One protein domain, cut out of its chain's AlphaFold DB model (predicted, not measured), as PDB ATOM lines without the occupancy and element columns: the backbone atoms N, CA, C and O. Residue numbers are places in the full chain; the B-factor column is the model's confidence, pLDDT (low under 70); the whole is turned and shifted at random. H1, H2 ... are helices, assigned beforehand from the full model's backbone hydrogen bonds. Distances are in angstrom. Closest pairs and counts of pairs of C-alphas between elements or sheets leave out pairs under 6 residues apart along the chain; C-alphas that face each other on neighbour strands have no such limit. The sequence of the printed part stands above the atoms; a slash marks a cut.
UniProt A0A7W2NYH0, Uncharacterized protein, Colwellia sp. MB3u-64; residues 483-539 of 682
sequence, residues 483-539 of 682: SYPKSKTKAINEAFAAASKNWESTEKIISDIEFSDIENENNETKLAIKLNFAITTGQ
ATOM      1  N   SER A 483     -41.105  -6.894 -41.112       43.56
ATOM      2  CA  SER A 483     -42.157  -6.514 -40.180       43.56
ATOM      3  C   SER A 483     -41.632  -6.801 -38.783       43.56
ATOM      4  O   SER A 483     -41.465  -7.964 -38.417       43.56
ATOM      5  N   TYR A 484     -41.383  -5.758 -37.994       49.41
ATOM      6  CA  TYR A 484     -41.121  -5.957 -36.578       49.41
ATOM      7  C   TYR A 484     -42.326  -6.680 -35.950       49.41
ATOM      8  O   TYR A 484     -43.473  -6.447 -36.360       49.41
ATOM      9  N   PRO A 485     -42.099  -7.584 -34.983       55.09
ATOM     10  CA  PRO A 485     -43.175  -8.195 -34.215       55.09
ATOM     11  C   PRO A 485     -44.139  -7.127 -33.685       55.09
ATOM     12  O   PRO A 485     -43.701  -6.055 -33.263       55.09
ATOM     13  N   LYS A 486     -45.450  -7.420 -33.672       59.72
ATOM     14  CA  LYS A 486     -46.503  -6.480 -33.225       59.72
ATOM     15  C   LYS A 486     -46.174  -5.825 -31.868       59.72
ATOM     16  O   LYS A 486     -46.490  -4.654 -31.676       59.72
ATOM     17  N   SER A 487     -45.520  -6.556 -30.961       61.50
ATOM     18  CA  SER A 487     -45.067  -6.070 -29.649       61.50
ATOM     19  C   SER A 487     -44.050  -4.927 -29.741       61.50
ATOM     20  O   SER A 487     -44.212  -3.920 -29.058       61.50
ATOM     21  N   LYS A 488     -43.055  -5.027 -30.631       64.94
ATOM     22  CA  LYS A 488     -42.035  -3.983 -30.834       64.94
ATOM     23  C   LYS A 488     -42.648  -2.730 -31.463       64.94
ATOM     24  O   LYS A 488     -42.371  -1.622 -31.023       64.94
ATOM     25  N   THR A 489     -43.553  -2.896 -32.430       64.56
ATOM     26  CA  THR A 489     -44.282  -1.773 -33.046       64.56
ATOM     27  C   THR A 489     -45.170  -1.043 -32.036       64.56
ATOM     28  O   THR A 489     -45.240   0.184 -32.053       64.56
ATOM     29  N   LYS A 490     -45.824  -1.781 -31.127       72.12
ATOM     30  CA  LYS A 490     -46.600  -1.197 -30.025       72.12
ATOM     31  C   LYS A 490     -45.707  -0.356 -29.106       72.12
ATOM     32  O   LYS A 490     -46.018   0.810 -28.889       72.12
ATOM     33  N   ALA A 491     -44.572  -0.906 -28.673       71.94
ATOM     34  CA  ALA A 491     -43.616  -0.206 -27.816       71.94
ATOM     35  C   ALA A 491     -43.029   1.054 -28.485       71.94
ATOM     36  O   ALA A 491     -42.941   2.102 -27.854       71.94
ATOM     37  N   ILE A 492     -42.708   1.006 -29.786       72.19
ATOM     38  CA  ILE A 492     -42.267   2.188 -30.551       72.19
ATOM     39  C   ILE A 492     -43.341   3.289 -30.537       72.19
ATOM     40  O   ILE A 492     -43.027   4.459 -30.323       72.19
ATOM     41  N   ASN A 493     -44.608   2.935 -30.759       74.31
ATOM     42  CA  ASN A 493     -45.703   3.909 -30.777       74.31
ATOM     43  C   ASN A 493     -45.973   4.500 -29.384       74.31
ATOM     44  O   ASN A 493     -46.233   5.697 -29.269       74.31
ATOM     45  N   GLU A 494     -45.880   3.686 -28.331       80.00
ATOM     46  CA  GLU A 494     -45.966   4.140 -26.937       80.00
ATOM     47  C   GLU A 494     -44.823   5.103 -26.601       80.00
ATOM     48  O   GLU A 494     -45.067   6.184 -26.063       80.00
ATOM     49  N   ALA A 495     -43.596   4.772 -27.010       79.00
ATOM     50  CA  ALA A 495     -42.439   5.645 -26.866       79.00
ATOM     51  C   ALA A 495     -42.620   6.979 -27.608       79.00
ATOM     52  O   ALA A 495     -42.264   8.030 -27.074       79.00
ATOM     53  N   PHE A 496     -43.207   6.967 -28.811       72.69
ATOM     54  CA  PHE A 496     -43.498   8.190 -29.565       72.69
ATOM     55  C   PHE A 496     -44.553   9.059 -28.873       72.69
ATOM     56  O   PHE A 496     -44.383  10.271 -28.760       72.69
ATOM     57  N   ALA A 497     -45.634   8.449 -28.379       76.06
ATOM     58  CA  ALA A 497     -46.687   9.162 -27.661       76.06
ATOM     59  C   ALA A 497     -46.179   9.763 -26.340       76.06
ATOM     60  O   ALA A 497     -46.592  10.862 -25.958       76.06
ATOM     61  N   ALA A 498     -45.271   9.053 -25.663       82.62
ATOM     62  CA  ALA A 498     -44.595   9.541 -24.471       82.62
ATOM     63  C   ALA A 498     -43.670  10.725 -24.784       82.62
ATOM     64  O   ALA A 498     -43.613  11.649 -23.979       82.62
ATOM     65  N   ALA A 499     -43.044  10.775 -25.965       80.31
ATOM     66  CA  ALA A 499     -41.998  11.755 -26.267       80.31
ATOM     67  C   ALA A 499     -42.491  13.200 -26.116       80.31
ATOM     68  O   ALA A 499     -41.798  14.023 -25.531       80.31
ATOM     69  N   SER A 500     -43.725  13.504 -26.523       76.00
ATOM     70  CA  SER A 500     -44.299  14.852 -26.379       76.00
ATOM     71  C   SER A 500     -44.665  15.247 -24.937       76.00
ATOM     72  O   SER A 500     -44.980  16.411 -24.701       76.00
ATOM     73  N   LYS A 501     -44.703  14.301 -23.988       83.06
ATOM     74  CA  LYS A 501     -45.197  14.511 -22.610       83.06
ATOM     75  C   LYS A 501     -44.141  14.245 -21.535       83.06
ATOM     76  O   LYS A 501     -44.115  14.945 -20.531       83.06
ATOM     77  N   ASN A 502     -43.323  13.213 -21.722       87.31
ATOM     78  CA  ASN A 502     -42.294  12.761 -20.796       87.31
ATOM     79  C   ASN A 502     -41.178  12.037 -21.573       87.31
ATOM     80  O   ASN A 502     -41.312  10.864 -21.931       87.31
ATOM     81  N   TRP A 503     -40.067  12.743 -21.799       90.38
ATOM     82  CA  TRP A 503     -38.911  12.223 -22.532       90.38
ATOM     83  C   TRP A 503     -38.222  11.042 -21.827       90.38
ATOM     84  O   TRP A 503     -37.838  10.075 -22.480       90.38
ATOM     85  N   GLU A 504     -38.140  11.059 -20.497       91.75
ATOM     86  CA  GLU A 504     -37.526   9.984 -19.704       91.75
ATOM     87  C   GLU A 504     -38.282   8.655 -19.880       91.75
ATOM     88  O   GLU A 504     -37.689   7.587 -20.039       91.75
ATOM     89  N   SER A 505     -39.616   8.724 -19.959       89.69
ATOM     90  CA  SER A 505     -40.446   7.553 -20.272       89.69
ATOM     91  C   SER A 505     -40.163   7.006 -21.672       89.69
ATOM     92  O   SER A 505     -40.080   5.793 -21.849       89.69
ATOM     93  N   THR A 506     -39.972   7.876 -22.668       89.56
ATOM     94  CA  THR A 506     -39.568   7.469 -24.023       89.56
ATOM     95  C   THR A 506     -38.220   6.762 -24.021       89.56
ATOM     96  O   THR A 506     -38.067   5.737 -24.687       89.56
ATOM     97  N   GLU A 507     -37.246   7.277 -23.272       90.19
ATOM     98  CA  GLU A 507     -35.916   6.679 -23.204       90.19
ATOM     99  C   GLU A 507     -35.933   5.282 -22.606       90.19
ATOM    100  O   GLU A 507     -35.271   4.402 -23.165       90.19
ATOM    101  N   LYS A 508     -36.726   5.091 -21.546       91.56
ATOM    102  CA  LYS A 508     -36.939   3.800 -20.893       91.56
ATOM    103  C   LYS A 508     -37.646   2.802 -21.809       91.56
ATOM    104  O   LYS A 508     -37.188   1.682 -21.987       91.56
ATOM    105  N   ILE A 509     -38.732   3.213 -22.466       88.75
ATOM    106  CA  ILE A 509     -39.444   2.310 -23.383       88.75
ATOM    107  C   ILE A 509     -38.518   1.880 -24.528       88.75
ATOM    108  O   ILE A 509     -38.500   0.710 -24.888       88.75
ATOM    109  N   ILE A 510     -37.717   2.794 -25.091       88.94
ATOM    110  CA  ILE A 510     -36.800   2.455 -26.190       88.94
ATOM    111  C   ILE A 510     -35.592   1.637 -25.709       88.94
ATOM    112  O   ILE A 510     -35.099   0.803 -26.472       88.94
ATOM    113  N   SER A 511     -35.095   1.843 -24.480       87.81
ATOM    114  CA  SER A 511     -34.000   1.021 -23.946       87.81
ATOM    115  C   SER A 511     -34.385  -0.450 -23.865       87.81
ATOM    116  O   SER A 511     -33.547  -1.296 -24.176       87.81
ATOM    117  N   ASP A 512     -35.652  -0.727 -23.561       87.12
ATOM    118  CA  ASP A 512     -36.178  -2.073 -23.325       87.12
ATOM    119  C   ASP A 512     -36.506  -2.838 -24.628       87.12
ATOM    120  O   ASP A 512     -36.813  -4.029 -24.593       87.12
ATOM    121  N   ILE A 513     -36.435  -2.191 -25.803       84.44
ATOM    122  CA  ILE A 513     -36.713  -2.841 -27.097       84.44
ATOM    123  C   ILE A 513     -35.434  -3.430 -27.691       84.44
ATOM    124  O   ILE A 513     -34.479  -2.712 -27.957       84.44
ATOM    125  N   GLU A 514     -35.422  -4.719 -28.017       84.00
ATOM    126  CA  GLU A 514     -34.332  -5.331 -28.789       84.00
ATOM    127  C   GLU A 514     -34.651  -5.341 -30.289       84.00
ATOM    128  O   GLU A 514     -35.646  -5.927 -30.718       84.00
ATOM    129  N   PHE A 515     -33.825  -4.699 -31.115       72.44
ATOM    130  CA  PHE A 515     -33.983  -4.611 -32.572       72.44
ATOM    131  C   PHE A 515     -33.104  -5.595 -33.354       72.44
ATOM    132  O   PHE A 515     -33.538  -6.062 -34.408       72.44
ATOM    133  N   SER A 516     -31.915  -5.913 -32.838       72.75
ATOM    134  CA  SER A 516     -30.931  -6.840 -33.412       72.75
ATOM    135  C   SER A 516     -30.224  -7.593 -32.284       72.75
ATOM    136  O   SER A 516     -30.056  -7.030 -31.201       72.75
ATOM    137  N   ASP A 517     -29.789  -8.824 -32.559       73.56
ATOM    138  CA  ASP A 517     -28.933  -9.610 -31.655       73.56
ATOM    139  C   ASP A 517     -27.493  -9.059 -31.632       73.56
ATOM    140  O   ASP A 517     -26.698  -9.380 -30.752       73.56
ATOM    141  N   ILE A 518     -27.150  -8.201 -32.601       71.06
ATOM    142  CA  ILE A 518     -25.877  -7.488 -32.665       71.06
ATOM    143  C   ILE A 518     -26.015  -6.187 -31.867       71.06
ATOM    144  O   ILE A 518     -26.708  -5.256 -32.282       71.06
ATOM    145  N   GLU A 519     -25.327  -6.107 -30.729       76.75
ATOM    146  CA  GLU A 519     -25.452  -5.008 -29.760       76.75
ATOM    147  C   GLU A 519     -25.195  -3.622 -30.373       76.75
ATOM    148  O   GLU A 519     -25.968  -2.687 -30.155       76.75
ATOM    149  N   ASN A 520     -24.166  -3.492 -31.214       71.56
ATOM    150  CA  ASN A 520     -23.847  -2.225 -31.876       71.56
ATOM    151  C   ASN A 520     -24.960  -1.770 -32.836       71.56
ATOM    152  O   ASN A 520     -25.374  -0.613 -32.788       71.56
ATOM    153  N   GLU A 521     -25.503  -2.670 -33.661       73.62
ATOM    154  CA  GLU A 521     -26.620  -2.350 -34.566       73.62
ATOM    155  C   GLU A 521     -27.897  -1.999 -33.791       73.62
ATOM    156  O   GLU A 521     -28.659  -1.109 -34.183       73.62
ATOM    157  N   ASN A 522     -28.127  -2.684 -32.669       79.44
ATOM    158  CA  ASN A 522     -29.247  -2.420 -31.777       79.44
ATOM    159  C   ASN A 522     -29.151  -1.011 -31.168       79.44
ATOM    160  O   ASN A 522     -30.125  -0.254 -31.196       79.44
ATOM    161  N   ASN A 523     -27.968  -0.632 -30.682       82.31
ATOM    162  CA  ASN A 523     -27.706   0.683 -30.100       82.31
ATOM    163  C   ASN A 523     -27.817   1.808 -31.139       82.31
ATOM    164  O   ASN A 523     -28.496   2.804 -30.877       82.31
ATOM    165  N   GLU A 524     -27.255   1.632 -32.340       82.88
ATOM    166  CA  GLU A 524     -27.417   2.597 -33.437       82.88
ATOM    167  C   GLU A 524     -28.899   2.799 -33.802       82.88
ATOM    168  O   GLU A 524     -29.364   3.933 -33.952       82.88
ATOM    169  N   THR A 525     -29.668   1.708 -33.883       81.31
ATOM    170  CA  THR A 525     -31.103   1.752 -34.207       81.31
ATOM    171  C   THR A 525     -31.900   2.497 -33.134       81.31
ATOM    172  O   THR A 525     -32.713   3.368 -33.456       81.31
ATOM    173  N   LYS A 526     -31.642   2.213 -31.849       86.62
ATOM    174  CA  LYS A 526     -32.272   2.914 -30.715       86.62
ATOM    175  C   LYS A 526     -31.988   4.412 -30.757       86.62
ATOM    176  O   LYS A 526     -32.910   5.213 -30.604       86.62
ATOM    177  N   LEU A 527     -30.730   4.791 -30.980       88.12
ATOM    178  CA  LEU A 527     -30.303   6.188 -31.053       88.12
ATOM    179  C   LEU A 527     -30.964   6.931 -32.221       88.12
ATOM    180  O   LEU A 527     -31.464   8.040 -32.030       88.12
ATOM    181  N   ALA A 528     -31.054   6.308 -33.400       83.50
ATOM    182  CA  ALA A 528     -31.729   6.894 -34.558       83.50
ATOM    183  C   ALA A 528     -33.237   7.112 -34.317       83.50
ATOM    184  O   ALA A 528     -33.778   8.165 -34.671       83.50
ATOM    185  N   ILE A 529     -33.923   6.154 -33.674       83.19
ATOM    186  CA  ILE A 529     -35.346   6.284 -33.312       83.19
ATOM    187  C   ILE A 529     -35.541   7.419 -32.304       83.19
ATOM    188  O   ILE A 529     -36.390   8.287 -32.527       83.19
ATOM    189  N   LYS A 530     -34.733   7.452 -31.233       89.12
ATOM    190  CA  LYS A 530     -34.764   8.530 -30.232       89.12
ATOM    191  C   LYS A 530     -34.572   9.889 -30.901       89.12
ATOM    192  O   LYS A 530     -35.394  10.779 -30.712       89.12
ATOM    193  N   LEU A 531     -33.557  10.042 -31.749       89.81
ATOM    194  CA  LEU A 531     -33.293  11.306 -32.437       89.81
ATOM    195  C   LEU A 531     -34.478  11.757 -33.303       89.81
ATOM    196  O   LEU A 531     -34.890  12.916 -33.241       89.81
ATOM    197  N   ASN A 532     -35.075  10.842 -34.069       84.56
ATOM    198  CA  ASN A 532     -36.237  11.158 -34.896       84.56
ATOM    199  C   ASN A 532     -37.448  11.597 -34.047       84.56
ATOM    200  O   ASN A 532     -38.136  12.565 -34.380       84.56
ATOM    201  N   PHE A 533     -37.690  10.926 -32.917       85.44
ATOM    202  CA  PHE A 533     -38.772  11.283 -31.996       85.44
ATOM    203  C   PHE A 533     -38.527  12.638 -31.342       85.44
ATOM    204  O   PHE A 533     -39.445  13.457 -31.291       85.44
ATOM    205  N   ALA A 534     -37.291  12.904 -30.915       88.81
ATOM    206  CA  ALA A 534     -36.908  14.178 -30.325       88.81
ATOM    207  C   ALA A 534     -37.187  15.344 -31.286       88.81
ATOM    208  O   ALA A 534     -37.834  16.323 -30.918       88.81
ATOM    209  N   ILE A 535     -36.779  15.201 -32.551       85.06
ATOM    210  CA  ILE A 535     -36.990  16.217 -33.592       85.06
ATOM    211  C   ILE A 535     -38.477  16.380 -33.923       85.06
ATOM    212  O   ILE A 535     -38.976  17.502 -34.010       85.06
ATOM    213  N   THR A 536     -39.203  15.273 -34.094       81.19
ATOM    214  CA  THR A 536     -40.614  15.299 -34.512       81.19
ATOM    215  C   THR A 536     -41.531  15.868 -33.430       81.19
ATOM    216  O   THR A 536     -42.492  16.564 -33.755       81.19
ATOM    217  N   THR A 537     -41.235  15.593 -32.157       83.12
ATOM    218  CA  THR A 537     -42.017  16.081 -31.007       83.12
ATOM    219  C   THR A 537     -41.560  17.443 -30.485       83.12
ATOM    220  O   THR A 537     -42.215  18.007 -29.615       83.12
ATOM    221  N   GLY A 538     -40.483  18.003 -31.047       87.31
ATOM    222  CA  GLY A 538     -39.997  19.337 -30.699       87.31
ATOM    223  C   GLY A 538     -39.281  19.405 -29.348       87.31
ATOM    224  O   GLY A 538     -39.435  20.397 -28.638       87.31
ATOM    225  N   GLN A 539     -38.507  18.375 -28.991       89.19
ATOM    226  CA  GLN A 539     -37.700  18.378 -27.767       89.19
ATOM    227  C   GLN A 539     -36.677  19.525 -27.743       89.19
ATOM    228  O   GLN A 539     -36.252  20.001 -28.805       89.19
TER     229      GLN A 539
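What this domain is: This is residues 483 to 539 of the 682 residues of an uncharacterized protein of Colwellia sp. MB3u-64 (UniProt A0A7W2NYH0). Three helices make a small cluster, their centres at the corners of a triangle: the longest, H3, and H1 run the same way and form a V that closes near their last residues and opens toward their first. The short helix H2 runs back the opposite way and packs on both, and the chain makes two helical hairpins in a row, H1 with H2 and H2 with H3. The printed part has 57 residues with three named helices, H1, H2 and H3 in chain order, and no named strand, and the class is all helix. It is compact, with a radius of gyration of the C-alphas of 10.8 A, and spans 30 by 22 by 18 A.

How they stand to each other: H3, residues 519 to 537, touches H2, residues 503 to 511, with residues 526 to 530 alone. The closest C-alphas of the two are those of Lys 526 and Ile 510, 6.4 A apart. H2 and H3 are a hairpin, running opposite ways at a shallow tilt of 27 degrees. H1, residues 486 to 499, and H2 touch with 16 pairs of C-alphas within 8 A, and their closest C-alphas, those of Ala 495 and Thr 506, are 4.4 A apart. They too form a hairpin, opposite ways at a shallow tilt of 20 degrees. H1 touches H3 with residues 496 to 499 alone, and H3 touches H1 with residues 533 to 537 alone. Their closest C-alphas, those of Phe 496 and Phe 533, are 6.1 A apart, and the two run the same way at a steep tilt of 45 degrees. The helix packing is mostly aligned, with most of the touching pairs at a shallow tilt, but only just: 2 of 3 pairs. In H1, H2 and H3 every O i to N i+4 pair is within hydrogen-bond range.

Where its parts are: H3 has 19 residues and measures 26.8 A from C-alpha 519 at (-25.452, -5.008, -29.760) to C-alpha 537 at (-42.017, 16.081, -31.007). H1 has 14 residues and measures 20.0 A, beginning with C-alpha 486 at (-46.503, -6.480, -33.225). H2 has 9 residues and measures 12.3 A.

The domain as a whole: The two C-alphas farthest apart, those of Asp 517 and Gly 538, are 31.0 A apart. The printed part runs from residue 483 to 539 and has no cut. The link from H1 to H2, 3 residues, is tight, and the link from H2 to H3, 7 residues, is short. The mean pLDDT of the printed part is 79.2, and the model's confidence is low, under 70, in residues 483 to 489, of which 486 to 489 belong to H1.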